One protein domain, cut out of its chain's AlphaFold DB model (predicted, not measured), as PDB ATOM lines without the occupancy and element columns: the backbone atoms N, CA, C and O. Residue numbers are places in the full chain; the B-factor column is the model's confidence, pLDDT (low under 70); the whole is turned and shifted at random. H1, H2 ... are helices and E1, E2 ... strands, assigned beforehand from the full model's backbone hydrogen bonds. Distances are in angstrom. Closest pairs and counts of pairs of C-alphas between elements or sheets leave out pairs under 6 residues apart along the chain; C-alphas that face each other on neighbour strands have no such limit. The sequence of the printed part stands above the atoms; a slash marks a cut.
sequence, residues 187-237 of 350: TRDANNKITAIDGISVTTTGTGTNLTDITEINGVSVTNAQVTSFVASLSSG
ATOM      1  N   THR A 187      -6.231  48.199  10.827       95.19
ATOM      2  CA  THR A 187      -5.343  49.085  11.584       95.19
ATOM      3  C   THR A 187      -4.330  48.237  12.335       95.19
ATOM      4  O   THR A 187      -4.693  47.242  12.972       95.19
ATOM      5  N   ARG A 188      -3.060  48.628  12.247       96.00
ATOM      6  CA  ARG A 188      -1.956  47.948  12.920       96.00
ATOM      7  C   ARG A 188      -1.142  48.909  13.772       96.00
ATOM      8  O   ARG A 188      -1.052  50.091  13.446       96.00
ATOM      9  N   ASP A 189      -0.568  48.394  14.852       94.69
ATOM     10  CA  ASP A 189       0.391  49.132  15.675       94.69
ATOM     11  C   ASP A 189       1.821  49.093  15.092       94.69
ATOM     12  O   ASP A 189       2.068  48.541  14.016       94.69
ATOM     13  N   ALA A 190       2.782  49.676  15.817       94.50
ATOM     14  CA  ALA A 190       4.191  49.728  15.420       94.50
ATOM     15  C   ALA A 190       4.858  48.343  15.276       94.50
ATOM     16  O   ALA A 190       5.864  48.224  14.579       94.50
ATOM     17  N   ASN A 191       4.297  47.303  15.899       92.94
ATOM     18  CA  ASN A 191       4.781  45.925  15.831       92.94
ATOM     19  C   ASN A 191       4.005  45.089  14.798       92.94
ATOM     20  O   ASN A 191       4.120  43.864  14.790       92.94
ATOM     21  N   ASN A 192       3.219  45.734  13.927       94.50
ATOM     22  CA  ASN A 192       2.371  45.092  12.921       94.50
ATOM     23  C   ASN A 192       1.227  44.240  13.518       94.50
ATOM     24  O   ASN A 192       0.614  43.436  12.806       94.50
ATOM     25  N   LYS A 193       0.903  44.431  14.804       95.94
ATOM     26  CA  LYS A 193      -0.218  43.771  15.480       95.94
ATOM     27  C   LYS A 193      -1.529  44.394  15.014       95.94
ATOM     28  O   LYS A 193      -1.641  45.617  14.988       95.94
ATOM     29  N   ILE A 194      -2.528  43.586  14.672       96.31
ATOM     30  CA  ILE A 194      -3.870  44.079  14.329       96.31
ATOM     31  C   ILE A 194      -4.533  44.636  15.596       96.31
ATOM     32  O   ILE A 194      -4.629  43.933  16.601       96.31
ATOM     33  N   THR A 195      -4.997  45.886  15.533       95.62
ATOM     34  CA  THR A 195      -5.658  46.591  16.648       95.62
ATOM     35  C   THR A 195      -7.090  47.011  16.339       95.62
ATOM     36  O   THR A 195      -7.890  47.171  17.259       95.62
ATOM     37  N   ALA A 196      -7.451  47.153  15.061       95.06
ATOM     38  CA  ALA A 196      -8.832  47.385  14.650       95.06
ATOM     39  C   ALA A 196      -9.104  46.881  13.227       95.06
ATOM     40  O   ALA A 196      -8.191  46.789  12.401       95.06
ATOM     41  N   ILE A 197     -10.374  46.611  12.928       94.62
ATOM     42  CA  ILE A 197     -10.872  46.304  11.582       94.62
ATOM     43  C   ILE A 197     -11.978  47.307  11.253       94.62
ATOM     44  O   ILE A 197     -12.994  47.361  11.936       94.62
ATOM     45  N   ASP A 198     -11.767  48.145  10.239       91.69
ATOM     46  CA  ASP A 198     -12.641  49.276   9.892       91.69
ATOM     47  C   ASP A 198     -12.937  50.233  11.049       91.69
ATOM     48  O   ASP A 198     -14.006  50.835  11.123       91.69
ATOM     49  N   GLY A 199     -11.962  50.384  11.944       90.19
ATOM     50  CA  GLY A 199     -12.079  51.191  13.154       90.19
ATOM     51  C   GLY A 199     -12.705  50.452  14.338       90.19
ATOM     52  O   GLY A 199     -12.661  50.972  15.445       90.19
ATOM     53  N   ILE A 200     -13.248  49.247  14.142       93.31
ATOM     54  CA  ILE A 200     -13.778  48.424  15.231       93.31
ATOM     55  C   ILE A 200     -12.598  47.805  15.971       93.31
ATOM     56  O   ILE A 200     -11.841  47.034  15.378       93.31
ATOM     57  N   SER A 201     -12.445  48.135  17.249       93.06
ATOM     58  CA  SER A 201     -11.353  47.639  18.088       93.06
ATOM     59  C   SER A 201     -11.345  46.113  18.166       93.06
ATOM     60  O   SER A 201     -12.397  45.491  18.332       93.06
ATOM     61  N   VAL A 202     -10.159  45.511  18.090       96.12
ATOM     62  CA  VAL A 202      -9.965  44.071  18.296       96.12
ATOM     63  C   VAL A 202      -8.845  43.807  19.293       96.12
ATOM     64  O   VAL A 202      -7.860  44.546  19.351       96.12
ATOM     65  N   THR A 203      -8.972  42.716  20.042       96.06
ATOM     66  CA  THR A 203      -7.912  42.208  20.918       96.06
ATOM     67  C   THR A 203      -7.282  40.993  20.255       96.06
ATOM     68  O   THR A 203      -7.994  40.083  19.829       96.06
ATOM     69  N   THR A 204      -5.950  40.965  20.163       96.31
ATOM     70  CA  THR A 204      -5.195  39.824  19.624       96.31
ATOM     71  C   THR A 204      -4.154  39.297  20.607       96.31
ATOM     72  O   THR A 204      -3.633  40.036  21.457       96.31
ATOM     73  N   THR A 205      -3.837  38.013  20.468       93.62
ATOM     74  CA  THR A 205      -2.833  37.279  21.252       93.62
ATOM     75  C   THR A 205      -1.543  37.048  20.455       93.62
ATOM     76  O   THR A 205      -1.503  37.236  19.242       93.62
ATOM     77  N   GLY A 206      -0.456  36.655  21.130       89.56
ATOM     78  CA  GLY A 206       0.820  36.342  20.474       89.56
ATOM     79  C   GLY A 206       1.388  37.512  19.660       89.56
ATOM     80  O   GLY A 206       1.403  38.649  20.132       89.56
ATOM     81  N   THR A 207       1.858  37.230  18.435       90.31
ATOM     82  CA  THR A 207       2.322  38.277  17.498       90.31
ATOM     83  C   THR A 207       1.172  39.137  16.963       90.31
ATOM     84  O   THR A 207       1.404  40.268  16.549       90.31
ATOM     85  N   GLY A 208      -0.060  38.613  16.979       92.81
ATOM     86  CA  GLY A 208      -1.276  39.319  16.581       92.81
ATOM     87  C   GLY A 208      -1.288  39.799  15.132       92.81
ATOM     88  O   GLY A 208      -1.944  40.794  14.822       92.81
ATOM     89  N   THR A 209      -0.537  39.130  14.255       94.12
ATOM     90  CA  THR A 209      -0.402  39.499  12.837       94.12
ATOM     91  C   THR A 209      -1.447  38.814  11.958       94.12
ATOM     92  O   THR A 209      -1.757  39.322  10.876       94.12
ATOM     93  N   ASN A 210      -2.023  37.703  12.429       94.38
ATOM     94  CA  ASN A 210      -2.999  36.903  11.697       94.38
ATOM     95  C   ASN A 210      -4.411  37.067  12.269       94.38
ATOM     96  O   ASN A 210      -4.598  37.316  13.458       94.38
ATOM     97  N   LEU A 211      -5.434  36.845  11.435       93.94
ATOM     98  CA  LEU A 211      -6.836  36.870  11.880       93.94
ATOM     99  C   LEU A 211      -7.143  35.801  12.937       93.94
ATOM    100  O   LEU A 211      -8.018  35.999  13.771       93.94
ATOM    101  N   THR A 212      -6.413  34.685  12.917       95.00
ATOM    102  CA  THR A 212      -6.522  33.601  13.905       95.00
ATOM    103  C   THR A 212      -6.055  33.997  15.298       95.00
ATOM    104  O   THR A 212      -6.319  33.268  16.248       95.00
ATOM    105  N   ASP A 213      -5.347  35.119  15.415       95.62
ATOM    106  CA  ASP A 213      -4.840  35.613  16.689       95.62
ATOM    107  C   ASP A 213      -5.870  36.515  17.396       95.62
ATOM    108  O   ASP A 213      -5.656  36.876  18.555       95.62
ATOM    109  N   ILE A 214      -6.966  36.897  16.715       96.50
ATOM    110  CA  ILE A 214      -8.048  37.734  17.256       96.50
ATOM    111  C   ILE A 214      -8.883  36.932  18.250       96.50
ATOM    112  O   ILE A 214      -9.500  35.930  17.899       96.50
ATOM    113  N   THR A 215      -8.948  37.431  19.481       96.31
ATOM    114  CA  THR A 215      -9.719  36.840  20.578       96.31
ATOM    115  C   THR A 215     -10.927  37.673  20.973       96.31
ATOM    116  O   THR A 215     -11.850  37.130  21.574       96.31
ATOM    117  N   GLU A 216     -10.955  38.968  20.643       96.25
ATOM    118  CA  GLU A 216     -12.101  39.839  20.921       96.25
ATOM    119  C   GLU A 216     -12.359  40.823  19.779       96.25
ATOM    120  O   GLU A 216     -11.420  41.326  19.161       96.25
ATOM    121  N   ILE A 217     -13.633  41.137  19.540       93.25
ATOM    122  CA  ILE A 217     -14.085  42.198  18.633       93.25
ATOM    123  C   ILE A 217     -15.020  43.107  19.423       93.25
ATOM    124  O   ILE A 217     -15.996  42.639  20.005       93.25
ATOM    125  N   ASN A 218     -14.720  44.405  19.448       87.75
ATOM    126  CA  ASN A 218     -15.466  45.415  20.199       87.75
ATOM    127  C   ASN A 218     -15.680  45.038  21.683       87.75
ATOM    128  O   ASN A 218     -16.760  45.228  22.236       87.75
ATOM    129  N   GLY A 219     -14.666  44.427  22.307       88.00
ATOM    130  CA  GLY A 219     -14.717  43.953  23.696       88.00
ATOM    131  C   GLY A 219     -15.501  42.652  23.925       88.00
ATOM    132  O   GLY A 219     -15.662  42.242  25.070       88.00
ATOM    133  N   VAL A 220     -15.987  41.989  22.870       91.00
ATOM    134  CA  VAL A 220     -16.695  40.701  22.957       91.00
ATOM    135  C   VAL A 220     -15.768  39.567  22.537       91.00
ATOM    136  O   VAL A 220     -15.201  39.617  21.446       91.00
ATOM    137  N   SER A 221     -15.639  38.525  23.364       95.06
ATOM    138  CA  SER A 221     -14.830  37.344  23.038       95.06
ATOM    139  C   SER A 221     -15.383  36.575  21.836       95.06
ATOM    140  O   SER A 221     -16.588  36.334  21.738       95.06
ATOM    141  N   VAL A 222     -14.496  36.158  20.932       95.50
ATOM    142  CA  VAL A 222     -14.852  35.491  19.672       95.50
ATOM    143  C   VAL A 222     -13.962  34.287  19.378       95.50
ATOM    144  O   VAL A 222     -12.811  34.202  19.794       95.50
ATOM    145  N   THR A 223     -14.512  33.351  18.613       96.00
ATOM    146  CA  THR A 223     -13.801  32.215  18.014       96.00
ATOM    147  C   THR A 223     -13.299  32.558  16.609       96.00
ATOM    148  O   THR A 223     -13.851  33.430  15.935       96.00
ATOM    149  N   ASN A 224     -12.333  31.795  16.089       94.19
ATOM    150  CA  ASN A 224     -11.814  31.981  14.723       94.19
ATOM    151  C   ASN A 224     -12.909  31.899  13.640       94.19
ATOM    152  O   ASN A 224     -12.852  32.604  12.628       94.19
ATOM    153  N   ALA A 225     -13.940  31.075  13.853       95.00
ATOM    154  CA  ALA A 225     -15.088  30.983  12.952       95.00
ATOM    155  C   ALA A 225     -15.943  32.265  12.963       95.00
ATOM    156  O   ALA A 225     -16.391  32.728  11.910       95.00
ATOM    157  N   GLN A 226     -16.132  32.875  14.138       94.00
ATOM    158  CA  GLN A 226     -16.836  34.154  14.273       94.00
ATOM    159  C   GLN A 226     -16.030  35.305  13.669       94.00
ATOM    160  O   GLN A 226     -16.614  36.124  12.966       94.00
ATOM    161  N   VAL A 227     -14.704  35.328  13.848       95.00
ATOM    162  CA  VAL A 227     -13.819  36.305  13.184       95.00
ATOM    163  C   VAL A 227     -13.954  36.205  11.664       95.00
ATOM    164  O   VAL A 227     -14.152  37.211  10.989       95.00
ATOM    165  N   THR A 228     -13.922  34.983  11.124       94.06
ATOM    166  CA  THR A 228     -14.096  34.741   9.683       94.06
ATOM    167  C   THR A 228     -15.455  35.244   9.193       94.06
ATOM    168  O   THR A 228     -15.531  35.943   8.185       94.06
ATOM    169  N   SER A 229     -16.524  34.949   9.937       91.75
ATOM    170  CA  SER A 229     -17.884  35.397   9.606       91.75
ATOM    171  C   SER A 229     -18.017  36.920   9.664       91.75
ATOM    172  O   SER A 229     -18.613  37.524   8.778       91.75
ATOM    173  N   PHE A 230     -17.423  37.556  10.672       91.38
ATOM    174  CA  PHE A 230     -17.405  39.007  10.826       91.38
ATOM    175  C   PHE A 230     -16.683  39.695   9.663       91.38
ATOM    176  O   PHE A 230     -17.224  40.620   9.053       91.38
ATOM    177  N   VAL A 231     -15.493  39.208   9.301       92.75
ATOM    178  CA  VAL A 231     -14.731  39.722   8.154       92.75
ATOM    179  C   VAL A 231     -15.502  39.508   6.850       92.75
ATOM    180  O   VAL A 231     -15.519  40.407   6.009       92.75
ATOM    181  N   ALA A 232     -16.190  38.376   6.684       90.56
ATOM    182  CA  ALA A 232     -17.055  38.141   5.528       90.56
ATOM    183  C   ALA A 232     -18.217  39.151   5.460       90.56
ATOM    184  O   ALA A 232     -18.443  39.741   4.401       90.56
ATOM    185  N   SER A 233     -18.895  39.429   6.582       89.69
ATOM    186  CA  SER A 233     -19.953  40.449   6.652       89.69
ATOM    187  C   SER A 233     -19.430  41.835   6.288       89.69
ATOM    188  O   SER A 233     -20.032  42.528   5.471       89.69
ATOM    189  N   LEU A 234     -18.267  42.215   6.823       90.38
ATOM    190  CA  LEU A 234     -17.604  43.472   6.479       90.38
ATOM    191  C   LEU A 234     -17.241  43.546   4.990       90.38
ATOM    192  O   LEU A 234     -17.380  44.612   4.385       90.38
ATOM    193  N   SER A 235     -16.804  42.429   4.410       90.56
ATOM    194  CA  SER A 235     -16.353  42.349   3.018       90.56
ATOM    195  C   SER A 235     -17.496  42.264   2.005       90.56
ATOM    196  O   SER A 235     -17.292  42.556   0.828       90.56
ATOM    197  N   SER A 236     -18.711  41.912   2.441       87.56
ATOM    198  CA  SER A 236     -19.908  41.854   1.581       87.56
ATOM    199  C   SER A 236     -20.233  43.193   0.905       87.56
ATOM    200  O   SER A 236     -20.900  43.243  -0.131       87.56
ATOM    201  N   GLY A 237     -19.782  44.295   1.516       84.62
ATOM    202  CA  GLY A 237     -20.135  45.645   1.103       84.62
ATOM    203  C   GLY A 237     -21.613  45.978   1.313       84.62
ATOM    204  O   GLY A 237     -22.057  46.997   0.807       84.62
TER     205      GLY A 237
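This is residues 187 to 237 of the 350 residues of an uncharacterized protein of Acinetobacter baumannii (UniProt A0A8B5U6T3). Three short strands make a small sheet in the order E1, E2, E3, a meander, each strand the antiparallel neighbour of the one before, and one helix, H1, only grazes it, mostly near E3. The printed part has 51 residues, with E1, E2, E3 and H1 along the chain; under half are in named elements, of mixed class. It is compact, radius of gyration of the C-alphas 10.2 A, spanning 29 by 20 by 18 A.

E2, residues 200 to 204, forms hairpins with E1, residues 194 to 197, at N 197 and O 200, 2.9 A, and with E3, residues 214 to 217, at N 215 and O 203, 2.8 A. H1, residues 224 to 235, comes closest to E3 at the C-alphas of Val 227 and Ile 214, 7.2 A apart. In H1 every O i to N i+4 pair is within hydrogen-bond range.

E1 begins at C-alpha 194 (-3.870, 44.079, 14.329) and spans 7.8 A, E2 12.9 A, E3 7.6 A. H1 spans 16.3 A and ends at C-alpha 235 (-16.353, 42.349, 3.018).

The farthest C-alphas, Gly 206 and Gly 237, are 30.0 A apart. The printed part has no cut, no link is long, and no printed residue is under 70 in pLDDT.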